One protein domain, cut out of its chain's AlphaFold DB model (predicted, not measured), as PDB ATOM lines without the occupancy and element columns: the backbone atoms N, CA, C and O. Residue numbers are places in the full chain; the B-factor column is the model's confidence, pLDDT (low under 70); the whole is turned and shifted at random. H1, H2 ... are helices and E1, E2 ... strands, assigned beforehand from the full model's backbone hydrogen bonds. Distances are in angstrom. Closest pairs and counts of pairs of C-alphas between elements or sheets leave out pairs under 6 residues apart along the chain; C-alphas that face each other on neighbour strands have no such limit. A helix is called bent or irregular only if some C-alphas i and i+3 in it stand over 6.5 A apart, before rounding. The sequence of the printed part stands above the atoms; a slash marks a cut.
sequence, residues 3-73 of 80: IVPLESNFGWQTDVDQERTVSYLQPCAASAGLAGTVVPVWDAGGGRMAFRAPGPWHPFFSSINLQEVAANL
ATOM      1  N   ILE A   3      29.982  78.816  30.646       96.19
ATOM      2  CA  ILE A   3      30.854  77.759  30.128       96.19
ATOM      3  C   ILE A   3      30.212  76.420  30.469       96.19
ATOM      4  O   ILE A   3      29.939  76.157  31.639       96.19
ATOM      5  N   VAL A   4      29.962  75.592  29.459       96.50
ATOM      6  CA  VAL A   4      29.368  74.266  29.646       96.50
ATOM      7  C   VAL A   4      30.340  73.225  29.100       96.50
ATOM      8  O   VAL A   4      30.478  73.127  27.879       96.50
ATOM      9  N   PRO A   5      31.053  72.471  29.957       96.25
ATOM     10  CA  PRO A   5      31.854  71.357  29.477       96.25
ATOM     11  C   PRO A   5      30.938  70.255  28.940       96.25
ATOM     12  O   PRO A   5      29.979  69.858  29.599       96.25
ATOM     13  N   LEU A   6      31.241  69.785  27.736       95.88
ATOM     14  CA  LEU A   6      30.579  68.671  27.072       95.88
ATOM     15  C   LEU A   6      31.580  67.541  26.825       95.88
ATOM     16  O   LEU A   6      32.797  67.742  26.824       95.88
ATOM     17  N   GLU A   7      31.040  66.351  26.591       94.25
ATOM     18  CA  GLU A   7      31.812  65.174  26.205       94.25
ATOM     19  C   GLU A   7      32.578  65.406  24.893       94.25
ATOM     20  O   GLU A   7      32.144  66.152  24.012       94.25
ATOM     21  N   SER A   8      33.717  64.729  24.730       94.31
ATOM     22  CA  SER A   8      34.589  64.879  23.552       94.31
ATOM     23  C   SER A   8      33.886  64.559  22.227       94.31
ATOM     24  O   SER A   8      34.187  65.170  21.200       94.31
ATOM     25  N   ASN A   9      32.897  63.658  22.253       94.25
ATOM     26  CA  ASN A   9      32.080  63.299  21.092       94.25
ATOM     27  C   ASN A   9      31.269  64.478  20.529       94.25
ATOM     28  O   ASN A   9      30.874  64.438  19.365       94.25
ATOM     29  N   PHE A  10      31.045  65.538  21.310       96.00
ATOM     30  CA  PHE A  10      30.361  66.743  20.861       96.00
ATOM     31  C   PHE A  10      31.084  67.392  19.679       96.00
ATOM     32  O   PHE A  10      30.456  67.748  18.684       96.00
ATOM     33  N   GLY A  11      32.418  67.457  19.740       93.69
ATOM     34  CA  GLY A  11      33.240  68.024  18.670       93.69
ATOM     35  C   GLY A  11      33.176  67.266  17.345       93.69
ATOM     36  O   GLY A  11      33.632  67.776  16.329       93.69
ATOM     37  N   TRP A  12      32.635  66.047  17.360       94.44
ATOM     38  CA  TRP A  12      32.551  65.153  16.208       94.44
ATOM     39  C   TRP A  12      31.172  65.234  15.543       94.44
ATOM     40  O   TRP A  12      30.953  64.648  14.485       94.44
ATOM     41  N   GLN A  13      30.232  65.944  16.172       95.62
ATOM     42  CA  GLN A  13      28.909  66.200  15.627       95.62
ATOM     43  C   GLN A  13      28.970  67.247  14.513       95.62
ATOM     44  O   GLN A  13      29.881  68.077  14.465       95.62
ATOM     45  N   THR A  14      27.961  67.236  13.642       96.19
ATOM     46  CA  THR A  14      27.792  68.266  12.611       96.19
ATOM     47  C   THR A  14      27.541  69.638  13.241       96.19
ATOM     48  O   THR A  14      27.017  69.730  14.353       96.19
ATOM     49  N   ASP A  15      27.832  70.722  12.515       93.88
ATOM     50  CA  ASP A  15      27.562  72.087  12.996       93.88
ATOM     51  C   ASP A  15      26.096  72.285  13.409       93.88
ATOM     52  O   ASP A  15      25.824  72.975  14.396       93.88
ATOM     53  N   VAL A  16      25.173  71.638  12.687       95.94
ATOM     54  CA  VAL A  16      23.728  71.658  12.950       95.94
ATOM     55  C   VAL A  16      23.398  70.961  14.269       95.94
ATOM     56  O   VAL A  16      22.616  71.485  15.059       95.94
ATOM     57  N   ASP A  17      23.986  69.798  14.540       96.19
ATOM     58  CA  ASP A  17      23.721  69.043  15.772       96.19
ATOM     59  C   ASP A  17      24.370  69.695  16.998       96.19
ATOM     60  O   ASP A  17      23.757  69.777  18.069       96.19
ATOM     61  N   GLN A  18      25.556  70.280  16.819       95.69
ATOM     62  CA  GLN A  18      26.169  71.118  17.843       95.69
ATOM     63  C   GLN A  18      25.284  72.329  18.175       95.69
ATOM     64  O   GLN A  18      25.082  72.654  19.345       95.69
ATOM     65  N   GLU A  19      24.711  72.988  17.166       94.88
ATOM     66  CA  GLU A  19      23.840  74.149  17.361       94.88
ATOM     67  C   GLU A  19      22.505  73.782  18.008       94.88
ATOM     68  O   GLU A  19      22.020  74.511  18.877       94.88
ATOM     69  N   ARG A  20      21.942  72.619  17.662       95.44
ATOM     70  CA  ARG A  20      20.776  72.048  18.350       95.44
ATOM     71  C   ARG A  20      21.064  71.810  19.826       95.44
ATOM     72  O   ARG A  20      20.258  72.202  20.664       95.44
ATOM     73  N   THR A  21      22.216  71.230  20.146       94.62
ATOM     74  CA  THR A  21      22.637  70.999  21.534       94.62
ATOM     75  C   THR A  21      22.778  72.317  22.296       94.62
ATOM     76  O   THR A  21      22.233  72.454  23.389       94.62
ATOM     77  N   VAL A  22      23.433  73.330  21.718       94.44
ATOM     78  CA  VAL A  22      23.547  74.662  22.343       94.44
ATOM     79  C   VAL A  22      22.168  75.300  22.542       94.44
ATOM     80  O   VAL A  22      21.882  75.828  23.617       94.44
ATOM     81  N   SER A  23      21.292  75.198  21.542       94.00
ATOM     82  CA  SER A  23      19.919  75.715  21.602       94.00
ATOM     83  C   SER A  23      19.074  75.012  22.664       94.00
ATOM     84  O   SER A  23      18.251  75.660  23.301       94.00
ATOM     85  N   TYR A  24      19.297  73.715  22.889       94.19
ATOM     86  CA  TYR A  24      18.659  72.945  23.957       94.19
ATOM     87  C   TYR A  24      19.189  73.333  25.345       94.19
ATOM     88  O   TYR A  24      18.411  73.463  26.284       94.19
ATOM     89  N   LEU A  25      20.491  73.598  25.482       93.75
ATOM     90  CA  LEU A  25      21.113  73.969  26.761       93.75
ATOM     91  C   LEU A  25      20.793  75.406  27.203       93.75
ATOM     92  O   LEU A  25      20.726  75.683  28.402       93.75
ATOM     93  N   GLN A  26      20.593  76.331  26.262       94.00
ATOM     94  CA  GLN A  26      20.304  77.741  26.548       94.00
ATOM     95  C   GLN A  26      19.080  77.962  27.470       94.00
ATOM     96  O   GLN A  26      19.215  78.716  28.440       94.00
ATOM     97  N   PRO A  27      17.906  77.332  27.252       93.19
ATOM     98  CA  PRO A  27      16.786  77.437  28.184       93.19
ATOM     99  C   PRO A  27      17.056  76.749  29.531       93.19
ATOM    100  O   PRO A  27      16.569  77.238  30.547       93.19
ATOM    101  N   CYS A  28      17.867  75.685  29.586       93.31
ATOM    102  CA  CYS A  28      18.253  75.057  30.858       93.31
ATOM    103  C   CYS A  28      19.152  75.968  31.701       93.31
ATOM    104  O   CYS A  28      19.034  76.049  32.921       93.31
ATOM    105  N   ALA A  29      20.064  76.688  31.048       92.50
ATOM    106  CA  ALA A  29      20.861  77.718  31.695       92.50
ATOM    107  C   ALA A  29      19.974  78.837  32.263       92.50
ATOM    108  O   ALA A  29      20.140  79.229  33.420       92.50
ATOM    109  N   ALA A  30      18.987  79.289  31.483       91.19
ATOM    110  CA  ALA A  30      18.031  80.294  31.929       91.19
ATOM    111  C   ALA A  30      17.192  79.811  33.128       91.19
ATOM    112  O   ALA A  30      17.053  80.547  34.105       91.19
ATOM    113  N   SER A  31      16.691  78.569  33.106       89.19
ATOM    114  CA  SER A  31      15.922  77.992  34.223       89.19
ATOM    115  C   SER A  31      16.767  77.803  35.489       89.19
ATOM    116  O   SER A  31      16.260  77.951  36.599       89.19
ATOM    117  N   ALA A  32      18.075  77.571  35.343       88.69
ATOM    118  CA  ALA A  32      19.029  77.513  36.451       88.69
ATOM    119  C   ALA A  32      19.397  78.897  37.039       88.69
ATOM    120  O   ALA A  32      20.193  78.965  37.989       88.69
ATOM    121  N   GLY A  33      18.833  79.982  36.491       89.88
ATOM    122  CA  GLY A  33      19.096  81.368  36.885       89.88
ATOM    123  C   GLY A  33      20.411  81.928  36.338       89.88
ATOM    124  O   GLY A  33      20.891  82.949  36.828       89.88
ATOM    125  N   LEU A  34      21.025  81.265  35.354       90.19
ATOM    126  CA  LEU A  34      22.261  81.726  34.734       90.19
ATOM    127  C   LEU A  34      21.927  82.635  33.547       90.19
ATOM    128  O   LEU A  34      21.411  82.193  32.522       90.19
ATOM    129  N   ALA A  35      22.245  83.921  33.681       87.69
ATOM    130  CA  ALA A  35      22.070  84.895  32.613       87.69
ATOM    131  C   ALA A  35      23.308  84.936  31.698       87.69
ATOM    132  O   ALA A  35      24.423  85.244  32.128       87.69
ATOM    133  N   GLY A  36      23.116  84.653  30.408       91.06
ATOM    134  CA  GLY A  36      24.139  84.830  29.378       91.06
ATOM    135  C   GLY A  36      24.125  83.763  28.288       91.06
ATOM    136  O   GLY A  36      23.303  82.853  28.290       91.06
ATOM    137  N   THR A  37      25.063  83.888  27.352       94.75
ATOM    138  CA  THR A  37      25.248  82.939  26.245       94.75
ATOM    139  C   THR A  37      25.948  81.672  26.721       94.75
ATOM    140  O   THR A  37      27.003  81.765  27.360       94.75
ATOM    141  N   VAL A  38      25.377  80.519  26.375       95.69
ATOM    142  CA  VAL A  38      26.012  79.207  26.536       95.69
ATOM    143  C   VAL A  38      27.176  79.069  25.557       95.69
ATOM    144  O   VAL A  38      27.027  79.287  24.358       95.69
ATOM    145  N   VAL A  39      28.338  78.702  26.087       97.25
ATOM    146  CA  VAL A  39      29.558  78.419  25.337       97.25
ATOM    147  C   VAL A  39      29.985  76.995  25.670       97.25
ATOM    148  O   VAL A  39      30.483  76.759  26.776       97.25
ATOM    149  N   PRO A  40      29.778  76.032  24.758       97.31
ATOM    150  CA  PRO A  40      30.266  74.686  24.969       97.31
ATOM    151  C   PRO A  40      31.791  74.660  24.857       97.31
ATOM    152  O   PRO A  40      32.373  75.297  23.970       97.31
ATOM    153  N   VAL A  41      32.417  73.895  25.746       97.75
ATOM    154  CA  VAL A  41      33.837  73.533  25.691       97.75
ATOM    155  C   VAL A  41      33.963  72.019  25.788       97.75
ATOM    156  O   VAL A  41      33.169  71.386  26.473       97.75
ATOM    157  N   TRP A  42      34.914  71.415  25.091       97.25
ATOM    158  CA  TRP A  42      35.076  69.957  25.076       97.25
ATOM    159  C   TRP A  42      36.531  69.577  24.817       97.25
ATOM    160  O   TRP A  42      37.346  70.415  24.417       97.25
ATOM    161  N   ASP A  43      36.864  68.310  25.059       96.12
ATOM    162  CA  ASP A  43      38.190  67.775  24.742       96.12
ATOM    163  C   ASP A  43      38.289  67.493  23.242       96.12
ATOM    164  O   ASP A  43      37.559  66.662  22.698       96.12
ATOM    165  N   ALA A  44      39.193  68.205  22.571       93.56
ATOM    166  CA  ALA A  44      39.494  68.033  21.154       93.56
ATOM    167  C   ALA A  44      40.527  66.920  20.897       93.56
ATOM    168  O   ALA A  44      40.932  66.698  19.754       93.56
ATOM    169  N   GLY A  45      40.979  66.242  21.952       89.50
ATOM    170  CA  GLY A  45      42.055  65.269  21.927       89.50
ATOM    171  C   GLY A  45      43.427  65.906  22.156       89.50
ATOM    172  O   GLY A  45      43.653  67.104  21.967       89.50
ATOM    173  N   GLY A  46      44.384  65.075  22.584       84.81
ATOM    174  CA  GLY A  46      45.771  65.502  22.800       84.81
ATOM    175  C   GLY A  46      45.934  66.580  23.879       84.81
ATOM    176  O   GLY A  46      46.871  67.372  23.795       84.81
ATOM    177  N   GLY A  47      45.014  66.641  24.851       83.00
ATOM    178  CA  GLY A  47      45.022  67.620  25.941       83.00
ATOM    179  C   GLY A  47      44.569  69.026  25.537       83.00
ATOM    180  O   GLY A  47      44.821  69.979  26.272       83.00
ATOM    181  N   ARG A  48      43.936  69.182  24.366       90.00
ATOM    182  CA  ARG A  48      43.495  70.482  23.848       90.00
ATOM    183  C   ARG A  48      42.017  70.698  24.128       90.00
ATOM    184  O   ARG A  48      41.186  69.855  23.810       90.00
ATOM    185  N   MET A  49      41.686  71.873  24.645       96.12
ATOM    186  CA  MET A  49      40.302  72.313  24.762       96.12
ATOM    187  C   MET A  49      39.844  72.942  23.443       96.12
ATOM    188  O   MET A  49      40.503  73.842  22.925       96.12
ATOM    189  N   ALA A  50      38.702  72.500  22.928       96.94
ATOM    190  CA  ALA A  50      37.970  73.206  21.883       96.94
ATOM    191  C   ALA A  50      36.748  73.918  22.472       96.94
ATOM    192  O   ALA A  50      36.286  73.594  23.568       96.94
ATOM    193  N   PHE A  51      36.257  74.924  21.752       97.00
ATOM    194  CA  PHE A  51      35.155  75.770  22.190       97.00
ATOM    195  C   PHE A  51      34.346  76.298  21.001       97.00
ATOM    196  O   PHE A  51      34.889  76.534  19.922       97.00
ATOM    197  N   ARG A  52      33.049  76.556  21.218       95.69
ATOM    198  CA  ARG A  52      32.181  77.266  20.260       95.69
ATOM    199  C   ARG A  52      31.677  78.556  20.896       95.69
ATOM    200  O   ARG A  52      30.634  78.582  21.540       95.69
ATOM    201  N   ALA A  53      32.448  79.628  20.735       95.12
ATOM    202  CA  ALA A  53      32.197  80.920  21.371       95.12
ATOM    203  C   ALA A  53      32.059  82.057  20.339       95.12
ATOM    204  O   ALA A  53      32.668  81.983  19.266       95.12
ATOM    205  N   PRO A  54      31.343  83.149  20.669       94.12
ATOM    206  CA  PRO A  54      31.436  84.414  19.946       94.12
ATOM    207  C   PRO A  54      32.887  84.897  19.796       94.12
ATOM    208  O   PRO A  54      33.673  84.809  20.740       94.12
ATOM    209  N   GLY A  55      33.216  85.469  18.633       96.00
ATOM    210  CA  GLY A  55      34.567  85.935  18.280       96.00
ATOM    211  C   GLY A  55      35.284  86.768  19.358       96.00
ATOM    212  O   GLY A  55      36.432  86.460  19.677       96.00
ATOM    213  N   PRO A  56      34.629  87.758  19.998       96.19
ATOM    214  CA  PRO A  56      35.259  88.567  21.044       96.19
ATOM    215  C   PRO A  56      35.761  87.784  22.268       96.19
ATOM    216  O   PRO A  56      36.567  88.309  23.030       96.19
ATOM    217  N   TRP A  57      35.293  86.551  22.489       97.06
ATOM    218  CA  TRP A  57      35.687  85.727  23.637       97.06
ATOM    219  C   TRP A  57      36.801  84.729  23.310       97.06
ATOM    220  O   TRP A  57      37.333  84.097  24.219       97.06
ATOM    221  N   HIS A  58      37.193  84.598  22.037       96.62
ATOM    222  CA  HIS A  58      38.233  83.656  21.609       96.62
ATOM    223  C   HIS A  58      39.562  83.827  22.363       96.62
ATOM    224  O   HIS A  58      40.120  82.801  22.757       96.62
ATOM    225  N   PRO A  59      40.059  85.051  22.654       97.38
ATOM    226  CA  PRO A  59      41.286  85.212  23.437       97.38
ATOM    227  C   PRO A  59      41.191  84.601  24.840       97.38
ATOM    228  O   PRO A  59      42.137  83.970  25.297       97.38
ATOM    229  N   PHE A  60      40.036  84.731  25.499       96.50
ATOM    230  CA  PHE A  60      39.805  84.157  26.824       96.50
ATOM    231  C   PHE A  60      39.795  82.625  26.769       96.50
ATOM    232  O   PHE A  60      40.544  81.983  27.501       96.50
ATOM    233  N   PHE A  61      39.030  82.027  25.851       96.06
ATOM    234  CA  PHE A  61      38.975  80.566  25.730       96.06
ATOM    235  C   PHE A  61      40.286  79.942  25.238       96.06
ATOM    236  O   PHE A  61      40.549  78.783  25.532       96.06
ATOM    237  N   SER A  62      41.134  80.712  24.554       95.25
ATOM    238  CA  SER A  62      42.489  80.278  24.182       95.25
ATOM    239  C   SER A  62      43.488  80.358  25.342       95.25
ATOM    240  O   SER A  62      44.573  79.793  25.244       95.25
ATOM    241  N   SER A  63      43.151  81.080  26.417       95.56
ATOM    242  CA  SER A  63      44.019  81.271  27.587       95.56
ATOM    243  C   SER A  63      43.778  80.262  28.711       95.56
ATOM    244  O   SER A  63      44.594  80.199  29.625       95.56
ATOM    245  N   ILE A  64      42.690  79.487  28.636       95.81
ATOM    246  CA  ILE A  64      42.313  78.497  29.651       95.81
ATOM    247  C   ILE A  64      42.292  77.071  29.081       95.81
ATOM    248  O   ILE A  64      42.320  76.868  27.867       95.81
ATOM    249  N   ASN A  65      42.188  76.069  29.950       95.44
ATOM    250  CA  ASN A  65      42.050  74.658  29.587       95.44
ATOM    251  C   ASN A  65      40.923  73.946  30.366       95.44
ATOM    252  O   ASN A  65      40.335  74.487  31.303       95.44
ATOM    253  N   LEU A  66      40.621  72.695  29.994       94.69
ATOM    254  CA  LEU A  66      39.548  71.916  30.628       94.69
ATOM    255  C   LEU A  66      39.781  71.621  32.112       94.69
ATOM    256  O   LEU A  66      38.805  71.466  32.840       94.69
ATOM    257  N   GLN A  67      41.033  71.551  32.577       94.12
ATOM    258  CA  GLN A  67      41.319  71.350  34.001       94.12
ATOM    259  C   GLN A  67      40.911  72.586  34.805       94.12
ATOM    260  O   GLN A  67      40.276  72.457  35.849       94.12
ATOM    261  N   GLU A  68      41.203  73.783  34.292       94.12
ATOM    262  CA  GLU A  68      40.767  75.043  34.903       94.12
ATOM    263  C   GLU A  68      39.242  75.178  34.877       94.12
ATOM    264  O   GLU A  68      38.650  75.584  35.876       94.12
ATOM    265  N   VAL A  69      38.584  74.786  33.779       94.75
ATOM    266  CA  VAL A  69      37.114  74.759  33.703       94.75
ATOM    267  C   VAL A  69      36.532  73.795  34.739       94.75
ATOM    268  O   VAL A  69      35.638  74.180  35.491       94.75
ATOM    269  N   ALA A  70      37.055  72.568  34.824       93.00
ATOM    270  CA  ALA A  70      36.595  71.553  35.770       93.00
ATOM    271  C   ALA A  70      36.778  71.991  37.233       93.00
ATOM    272  O   ALA A  70      35.904  71.751  38.065       93.00
ATOM    273  N   ALA A  71      37.876  72.686  37.543       94.69
ATOM    274  CA  ALA A  71      38.142  73.217  38.877       94.69
ATOM    275  C   ALA A  71      37.190  74.358  39.287       94.69
ATOM    276  O   ALA A  71      37.037  74.622  40.477       94.69
ATOM    277  N   ASN A  72      36.543  75.028  38.325       93.31
ATOM    278  CA  ASN A  72      35.680  76.193  38.556       93.31
ATOM    279  C   ASN A  72      34.185  75.917  38.307       93.31
ATOM    280  O   ASN A  72      33.389  76.853  38.171       93.31
ATOM    281  N   LEU A  73      33.774  74.646  38.252       93.38
ATOM    282  CA  LEU A  73      32.362  74.287  38.138       93.38
ATOM    283  C   LEU A  73      31.578  74.782  39.354       93.38
ATOM    284  O   LEU A  73      31.889  74.451  40.495       93.38
TER     285      LEU A  73
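What this domain is: This is residues 3 to 73 of the 80 residues of an uncharacterized protein of Chloroflexi bacterium (UniProt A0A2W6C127). A small sheet of three short strands lies between helices, with the short H1 over one face and H3 and H4 over the other, while the long helix H2 passes close to the first residue of E2. The printed part has 71 residues, in the order E1 H1 H2 E2 E3 H3 H4; the sheet, E1 E2 E3, is mixed, and the class is mixed, helices and strands. It is compact, with a radius of gyration of the C-alphas of 12.0 A and spans of 33 by 27 by 23 A.

How they stand to each other: E1, residues 3 to 5, is the parallel neighbour of E2, residues 38 to 43, with N 4 and O 39 3.0 A apart, within hydrogen-bond range. H1, residues 8 to 12, is on the sheet at a height of 7.2 A; its closest C-alpha pair with E2 is Ser 8 and Asp 43, 4.8 A. H2, residues 15 to 31, only grazes the sheet with residues 18 to 30; its closest C-alpha pair with E2 is Gln 26 and Val 38, 5.9 A. E1, H1, H2 and E2 form a strand-helix-strand unit, two parallel neighbour strands with helices between, its crossover right-handed. E3, residues 49 to 51, forms an antiparallel hairpin with E2, with N 42 and O 50 3.0 A apart, within hydrogen-bond range. H3, residues 55 to 63, is on the opposite face from H1, at a height of 9.6 A. H4, residues 66 to 71, is on the same face as H3, at a height of 9.1 A. Every O i to N i+4 pair is within range in H4, but 0 of 1 in H1, with 2 of 2 O i to N i+3 pairs, 11 of 13 in H2 and 3 of 5 in H3.

Where its parts are: E1 begins at C-alpha 3 (30.854, 77.759, 30.128). H2 is 24.9 A long, E2 16.8 A and H3 14.1 A. H3 is irregular, with C-alphas 56 and 59 7.3 A apart. H4 ends at C-alpha 71 (38.142, 73.217, 38.877).

The domain as a whole: The two C-alphas farthest apart, those of Ser 31 and Gly 46, are 34.3 A apart. The printed part has no cut; the link H2 to E2 is short and the others are tight. No printed residue is under 70 in pLDDT.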